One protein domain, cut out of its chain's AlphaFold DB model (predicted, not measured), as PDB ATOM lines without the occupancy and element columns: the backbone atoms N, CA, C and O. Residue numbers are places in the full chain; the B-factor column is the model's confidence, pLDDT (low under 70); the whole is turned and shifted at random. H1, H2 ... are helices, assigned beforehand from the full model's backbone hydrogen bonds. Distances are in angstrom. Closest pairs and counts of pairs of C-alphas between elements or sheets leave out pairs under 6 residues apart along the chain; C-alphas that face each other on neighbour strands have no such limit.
ATOM      1  N   ALA A 161      20.891 -12.385   9.255       95.94
ATOM      2  CA  ALA A 161      21.921 -11.347   9.211       95.94
ATOM      3  C   ALA A 161      22.627 -11.275   7.845       95.94
ATOM      4  O   ALA A 161      22.815 -10.180   7.318       95.94
ATOM      5  N   ARG A 162      22.962 -12.424   7.236       96.56
ATOM      6  CA  ARG A 162      23.525 -12.471   5.874       96.56
ATOM      7  C   ARG A 162      22.538 -11.951   4.829       96.56
ATOM      8  O   ARG A 162      22.929 -11.125   4.017       96.56
ATOM      9  N   ALA A 163      21.272 -12.368   4.886       96.44
ATOM     10  CA  ALA A 163      20.238 -11.891   3.966       96.44
ATOM     11  C   ALA A 163      20.064 -10.363   4.037       96.44
ATOM     12  O   ALA A 163      20.095  -9.696   3.004       96.44
ATOM     13  N   LEU A 164      19.982  -9.800   5.249       96.75
ATOM     14  CA  LEU A 164      19.910  -8.350   5.463       96.75
ATOM     15  C   LEU A 164      21.182  -7.631   4.986       96.75
ATOM     16  O   LEU A 164      21.095  -6.550   4.410       96.75
ATOM     17  N   MET A 165      22.367  -8.221   5.167       96.62
ATOM     18  CA  MET A 165      23.613  -7.659   4.634       96.62
ATOM     19  C   MET A 165      23.612  -7.628   3.098       96.62
ATOM     20  O   MET A 165      23.983  -6.611   2.516       96.62
ATOM     21  N   THR A 166      23.154  -8.692   2.432       96.94
ATOM     22  CA  THR A 166      23.005  -8.729   0.967       96.94
ATOM     23  C   THR A 166      21.980  -7.702   0.475       96.94
ATOM     24  O   THR A 166      22.262  -6.984  -0.483       96.94
ATOM     25  N   GLU A 167      20.840  -7.561   1.160       97.12
ATOM     26  CA  GLU A 167      19.838  -6.523   0.877       97.12
ATOM     27  C   GLU A 167      20.464  -5.120   0.951       97.12
ATOM     28  O   GLU A 167      20.419  -4.374  -0.029       97.12
ATOM     29  N   LYS A 168      21.131  -4.775   2.064       97.38
ATOM     30  CA  LYS A 168      21.742  -3.447   2.247       97.38
ATOM     31  C   LYS A 168      22.896  -3.179   1.275       97.38
ATOM     32  O   LYS A 168      23.071  -2.037   0.859       97.38
ATOM     33  N   LEU A 169      23.649  -4.200   0.858       96.81
ATOM     34  CA  LEU A 169      24.653  -4.056  -0.203       96.81
ATOM     35  C   LEU A 169      24.007  -3.760  -1.568       96.81
ATOM     36  O   LEU A 169      24.504  -2.899  -2.291       96.81
ATOM     37  N   SER A 170      22.881  -4.405  -1.898       96.88
ATOM     38  CA  SER A 170      22.141  -4.118  -3.139       96.88
ATOM     39  C   SER A 170      21.523  -2.711  -3.148       96.88
ATOM     40  O   SER A 170      21.593  -2.013  -4.158       96.88
ATOM     41  N   GLU A 171      21.016  -2.247  -2.002       97.25
ATOM     42  CA  GLU A 171      20.499  -0.886  -1.816       97.25
ATOM     43  C   GLU A 171      21.609   0.172  -1.967       97.25
ATOM     44  O   GLU A 171      21.425   1.185  -2.643       97.25
ATOM     45  N   VAL A 172      22.796  -0.083  -1.402       96.81
ATOM     46  CA  VAL A 172      23.978   0.774  -1.586       96.81
ATOM     47  C   VAL A 172      24.383   0.861  -3.060       96.81
ATOM     48  O   VAL A 172      24.703   1.953  -3.528       96.81
ATOM     49  N   GLU A 173      24.360  -0.247  -3.804       96.31
ATOM     50  CA  GLU A 173      24.717  -0.244  -5.227       96.31
ATOM     51  C   GLU A 173      23.680   0.503  -6.080       96.31
ATOM     52  O   GLU A 173      24.052   1.343  -6.901       96.31
ATOM     53  N   TYR A 174      22.387   0.312  -5.808       95.69
ATOM     54  CA  TYR A 174      21.310   1.089  -6.426       95.69
ATOM     55  C   TYR A 174      21.499   2.604  -6.219       95.69
ATOM     56  O   TYR A 174      21.443   3.376  -7.179       95.69
ATOM     57  N   TYR A 175      21.819   3.054  -4.999       95.06
ATOM     58  CA  TYR A 175      22.065   4.478  -4.745       95.06
ATOM     59  C   TYR A 175      23.365   5.019  -5.373       95.06
ATOM     60  O   TYR A 175      23.441   6.223  -5.643       95.06
ATOM     61  N   LYS A 176      24.376   4.181  -5.658       94.94
ATOM     62  CA  LYS A 176      25.535   4.588  -6.482       94.94
ATOM     63  C   LYS A 176      25.122   4.815  -7.934       94.94
ATOM     64  O   LYS A 176      25.460   5.858  -8.491       94.94
ATOM     65  N   GLN A 177      24.371   3.883  -8.519       93.19
ATOM     66  CA  GLN A 177      23.877   3.983  -9.896       93.19
ATOM     67  C   GLN A 177      22.972   5.212 -10.062       93.19
ATOM     68  O   GLN A 177      23.204   6.037 -10.943       93.19
ATOM     69  N   LEU A 178      22.040   5.433  -9.127       93.62
ATOM     70  CA  LEU A 178      21.191   6.626  -9.097       93.62
ATOM     71  C   LEU A 178      22.007   7.929  -8.959       93.62
ATOM     72  O   LEU A 178      21.657   8.944  -9.558       93.62
ATOM     73  N   ARG A 179      23.125   7.920  -8.213       92.31
ATOM     74  CA  ARG A 179      24.048   9.070  -8.132       92.31
ATOM     75  C   ARG A 179      24.766   9.334  -9.460       92.31
ATOM     76  O   ARG A 179      24.948  10.501  -9.793       92.31
ATOM     77  N   GLN A 180      25.172   8.298 -10.194       91.69
ATOM     78  CA  GLN A 180      25.785   8.447 -11.520       91.69
ATOM     79  C   GLN A 180      24.767   8.986 -12.531       91.69
ATOM     80  O   GLN A 180      25.027  10.000 -13.176       91.69
ATOM     81  N   GLN A 181      23.571   8.390 -12.589       89.56
ATOM     82  CA  GLN A 181      22.474   8.858 -13.439       89.56
ATOM     83  C   GLN A 181      22.142  10.331 -13.161       89.56
ATOM     84  O   GLN A 181      22.097  11.127 -14.094       89.56
ATOM     85  N   ARG A 182      22.059  10.730 -11.882       88.25
ATOM     86  CA  ARG A 182      21.856  12.125 -11.454       88.25
ATOM     87  C   ARG A 182      22.907  13.114 -11.989       88.25
ATOM     88  O   ARG A 182      22.602  14.297 -12.083       88.25
ATOM     89  N   GLN A 183      24.136  12.685 -12.278       86.00
ATOM     90  CA  GLN A 183      25.177  13.566 -12.837       86.00
ATOM     91  C   GLN A 183      25.092  13.694 -14.364       86.00
ATOM     92  O   GLN A 183      25.477  14.728 -14.910       86.00
ATOM     93  N   ILE A 184      24.590  12.662 -15.042       88.56
ATOM     94  CA  ILE A 184      24.440  12.618 -16.501       88.56
ATOM     95  C   ILE A 184      23.150  13.348 -16.902       88.56
ATOM     96  O   ILE A 184      23.198  14.339 -17.640       88.56
ATOM     97  N   ASP A 185      22.027  12.900 -16.338       88.25
ATOM     98  CA  ASP A 185      20.678  13.426 -16.538       88.25
ATOM     99  C   ASP A 185      19.960  13.605 -15.178       88.25
ATOM    100  O   ASP A 185      19.301  12.680 -14.679       88.25
ATOM    101  N   PRO A 186      20.066  14.800 -14.564       87.31
ATOM    102  CA  PRO A 186      19.312  15.159 -13.363       87.31
ATOM    103  C   PRO A 186      17.790  15.137 -13.577       87.31
ATOM    104  O   PRO A 186      17.045  14.803 -12.651       87.31
ATOM    105  N   GLY A 187      17.328  15.467 -14.787       87.38
ATOM    106  CA  GLY A 187      15.917  15.547 -15.150       87.38
ATOM    107  C   GLY A 187      15.218  14.188 -15.130       87.38
ATOM    108  O   GLY A 187      14.074  14.104 -14.687       87.38
ATOM    109  N   SER A 188      15.922  13.102 -15.457       89.06
ATOM    110  CA  SER A 188      15.412  11.733 -15.269       89.06
ATOM    111  C   SER A 188      15.134  11.358 -13.802       89.06
ATOM    112  O   SER A 188      14.356  10.439 -13.545       89.06
ATOM    113  N   VAL A 189      15.738  12.066 -12.835       90.50
ATOM    114  CA  VAL A 189      15.631  11.781 -11.390       90.50
ATOM    115  C   VAL A 189      14.695  12.758 -10.661       90.50
ATOM    116  O   VAL A 189      14.037  12.360  -9.700       90.50
ATOM    117  N   PHE A 190      14.609  14.021 -11.096       90.06
ATOM    118  CA  PHE A 190      13.782  15.062 -10.452       90.06
ATOM    119  C   PHE A 190      12.642  15.615 -11.320       90.06
ATOM    120  O   PHE A 190      11.820  16.384 -10.821       90.06
ATOM    121  N   GLY A 191      12.580  15.232 -12.596       90.50
ATOM    122  CA  GLY A 191      11.795  15.904 -13.630       90.50
ATOM    123  C   GLY A 191      12.549  17.095 -14.234       90.50
ATOM    124  O   GLY A 191      13.229  17.837 -13.529       90.50
ATOM    125  N   TYR A 192      12.389  17.315 -15.542       87.06
ATOM    126  CA  TYR A 192      13.109  18.339 -16.324       87.06
ATOM    127  C   TYR A 192      12.750  19.806 -15.996       87.06
ATOM    128  O   TYR A 192      13.299  20.724 -16.600       87.06
ATOM    129  N   GLY A 193      11.854  20.053 -15.033       90.94
ATOM    130  CA  GLY A 193      11.539  21.392 -14.527       90.94
ATOM    131  C   GLY A 193      10.849  22.296 -15.554       90.94
ATOM    132  O   GLY A 193       9.742  22.003 -16.003       90.94
ATOM    133  N   PHE A 194      11.466  23.436 -15.872       89.62
ATOM    134  CA  PHE A 194      11.010  24.317 -16.945       89.62
ATOM    135  C   PHE A 194      11.536  23.838 -18.299       89.62
ATOM    136  O   PHE A 194      12.731  23.594 -18.452       89.62
ATOM    137  N   ASP A 195      10.637  23.790 -19.281       86.69
ATOM    138  CA  ASP A 195      10.872  23.246 -20.620       86.69
ATOM    139  C   ASP A 195      10.772  24.339 -21.704       86.69
ATOM    140  O   ASP A 195       9.939  24.316 -22.601       86.69
ATOM    141  N   GLY A 196      11.540  25.420 -21.560       82.38
ATOM    142  CA  GLY A 196      11.679  26.450 -22.600       82.38
ATOM    143  C   GLY A 196      10.535  27.469 -22.722       82.38
ATOM    144  O   GLY A 196      10.793  28.579 -23.192       82.38
ATOM    145  N   TYR A 197       9.321  27.168 -22.241       81.44
ATOM    146  CA  TYR A 197       8.104  28.007 -22.307       81.44
ATOM    147  C   TYR A 197       8.194  29.346 -21.526       81.44
ATOM    148  O   TYR A 197       7.517  29.567 -20.524       81.44
ATOM    149  N   GLY A 198       9.068  30.265 -21.946       77.12
ATOM    150  CA  GLY A 198       9.226  31.616 -21.380       77.12
ATOM    151  C   GLY A 198       9.964  31.708 -20.035       77.12
ATOM    152  O   GLY A 198      10.374  32.798 -19.634       77.12
ATOM    153  N   ASN A 199      10.183  30.584 -19.349       81.50
ATOM    154  CA  ASN A 199      11.040  30.488 -18.159       81.50
ATOM    155  C   ASN A 199      12.463  29.985 -18.481       81.50
ATOM    156  O   ASN A 199      13.298  29.911 -17.585       81.50
ATOM    157  N   GLY A 200      12.751  29.673 -19.750       84.25
ATOM    158  CA  GLY A 200      13.970  28.968 -20.151       84.25
ATOM    159  C   GLY A 200      13.921  27.480 -19.795       84.25
ATOM    160  O   GLY A 200      12.864  26.961 -19.446       84.25
ATOM    161  N   TYR A 201      15.066  26.806 -19.904       87.38
ATOM    162  CA  TYR A 201      15.223  25.397 -19.535       87.38
ATOM    163  C   TYR A 201      15.869  25.265 -18.151       87.38
ATOM    164  O   TYR A 201      16.832  25.983 -17.868       87.38
ATOM    165  N   THR A 202      15.378  24.353 -17.306       87.94
ATOM    166  CA  THR A 202      15.995  24.063 -15.995       87.94
ATOM    167  C   THR A 202      17.333  23.337 -16.150       87.94
ATOM    168  O   THR A 202      18.306  23.738 -15.520       87.94
ATOM    169  N   GLU A 203      17.425  22.368 -17.066       83.88
ATOM    170  CA  GLU A 203      18.665  21.630 -17.379       83.88
ATOM    171  C   GLU A 203      19.676  22.432 -18.232       83.88
ATOM    172  O   GLU A 203      20.584  21.875 -18.853       83.88
ATOM    173  N   ALA A 204      19.546  23.764 -18.280       81.62
ATOM    174  CA  ALA A 204      20.483  24.633 -18.984       81.62
ATOM    175  C   ALA A 204      21.868  24.616 -18.308       81.62
ATOM    176  O   ALA A 204      22.041  25.112 -17.192       81.62
ATOM    177  N   LYS A 205      22.868  24.083 -19.017       81.56
ATOM    178  CA  LYS A 205      24.279  24.070 -18.606       81.56
ATOM    179  C   LYS A 205      24.993  25.319 -19.178       81.56
ATOM    180  O   LYS A 205      24.739  25.658 -20.333       81.56
ATOM    181  N   PRO A 206      25.876  26.008 -18.424       84.88
ATOM    182  CA  PRO A 206      26.198  25.796 -17.012       84.88
ATOM    183  C   PRO A 206      25.056  26.229 -16.080       84.88
ATOM    184  O   PRO A 206      24.276  27.125 -16.400       84.88
ATOM    185  N   SER A 207      25.001  25.616 -14.894       84.19
ATOM    186  CA  SER A 207      24.010  25.922 -13.859       84.19
ATOM    187  C   SER A 207      24.065  27.398 -13.454       84.19
ATOM    188  O   SER A 207      25.071  27.858 -12.911       84.19
ATOM    189  N   ARG A 208      22.976  28.132 -13.699       84.56
ATOM    190  CA  ARG A 208      22.893  29.588 -13.523       84.56
ATOM    191  C   ARG A 208      21.758  29.987 -12.583       84.56
ATOM    192  O   ARG A 208      20.640  29.495 -12.708       84.56
ATOM    193  N   LEU A 209      22.024  30.938 -11.690       86.81
ATOM    194  CA  LEU A 209      20.985  31.615 -10.916       86.81
ATOM    195  C   LEU A 209      20.461  32.801 -11.734       86.81
ATOM    196  O   LEU A 209      21.175  33.782 -11.914       86.81
ATOM    197  N   GLN A 210      19.232  32.703 -12.246       82.38
ATOM    198  CA  GLN A 210      18.611  33.769 -13.035       82.38
ATOM    199  C   GLN A 210      17.753  34.672 -12.142       82.38
ATOM    200  O   GLN A 210      16.692  34.269 -11.664       82.38
ATOM    201  N   TYR A 211      18.195  35.911 -11.932       82.88
ATOM    202  CA  TYR A 211      17.411  36.914 -11.205       82.88
ATOM    203  C   TYR A 211      16.226  37.426 -12.049       82.88
ATOM    204  O   TYR A 211      16.305  37.405 -13.279       82.88
ATOM    205  N   PRO A 212      15.148  37.968 -11.442       77.38
ATOM    206  CA  PRO A 212      14.002  38.498 -12.190       77.38
ATOM    207  C   PRO A 212      14.369  39.560 -13.240       77.38
ATOM    208  O   PRO A 212      13.820  39.541 -14.336       77.38
ATOM    209  N   ALA A 213      15.349  40.424 -12.951       74.38
ATOM    210  CA  ALA A 213      15.870  41.418 -13.898       74.38
ATOM    211  C   ALA A 213      16.655  40.807 -15.081       74.38
ATOM    212  O   ALA A 213      16.800  41.436 -16.121       74.38
ATOM    213  N   GLN A 214      17.140  39.571 -14.937       77.25
ATOM    214  CA  GLN A 214      17.811  38.795 -15.986       77.25
ATOM    215  C   GLN A 214      16.840  37.857 -16.721       77.25
ATOM    216  O   GLN A 214      17.259  37.097 -17.601       77.25
ATOM    217  N   LYS A 215      15.547  37.845 -16.365       76.44
ATOM    218  CA  LYS A 215      14.547  37.038 -17.063       76.44
ATOM    219  C   LYS A 215      14.259  37.660 -18.426       76.44
ATOM    220  O   LYS A 215      13.647  38.723 -18.509       76.44
ATOM    221  N   LYS A 216      14.644  36.963 -19.502       70.88
ATOM    222  CA  LYS A 216      14.245  37.331 -20.868       70.88
ATOM    223  C   LYS A 216      12.716  37.375 -20.924       70.88
ATOM    224  O   LYS A 216      12.065  36.359 -20.680       70.88
ATOM    225  N   ARG A 217      12.139  38.549 -21.183       75.31
ATOM    226  CA  ARG A 217      10.681  38.703 -21.236       75.31
ATOM    227  C   ARG A 217      10.129  38.090 -22.526       75.31
ATOM    228  O   ARG A 217      10.839  37.955 -23.527       75.31
ATOM    229  N   LEU A 218       8.857  37.695 -22.473       73.06
ATOM    230  CA  LEU A 218       8.129  37.132 -23.610       73.06
ATOM    231  C   LEU A 218       8.170  38.102 -24.805       73.06
ATOM    232  O   LEU A 218       8.216  39.319 -24.624       73.06
TER     233      LEU A 218
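What this domain is: This is residues 161 to 218 of the 822 residues of the protein "Swi-snf complex subunit" of Diplodia corticola (UniProt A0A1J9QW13). One long helix, H1, makes much of the length of a rod-like outline, its residues 161 to 177 sticking out free; at its other end sits the short H2, and beyond that a loose, winding tail, residues 191 to 218. The printed part has 58 residues, with two named helices in the order H1, H2 and no named strand; the class is all helix, with under half of the residues in named elements. It is extended, with a radius of gyration of the C-alphas of 18.2 A, and spans 60 by 17 by 16 A.

Where its parts are: H1, residues 161 to 184, runs 35.2 A from C-alpha 161 at (21.921, -11.347, 9.211) to C-alpha 184 at (24.440, 12.618, -16.501). H2, residues 187 to 190, ends with C-alpha 190 at (13.782, 15.062, -10.452).

How they stand to each other: H1 touches H2 with residues 178 to 182 alone; the closest C-alphas, those of Arg 182 and Val 189, are 6.2 A apart. In H1 every O i to N i+4 pair is within hydrogen-bond range; H2 is too short for such a pair.

The domain as a whole: The C-alphas farthest apart, those of Ala 161 and Leu 218, are 60.1 A apart. The printed part has no cut, and the link from H1 to H2 is tight. The mean pLDDT of the printed part is 88.0, and no printed residue is under 70.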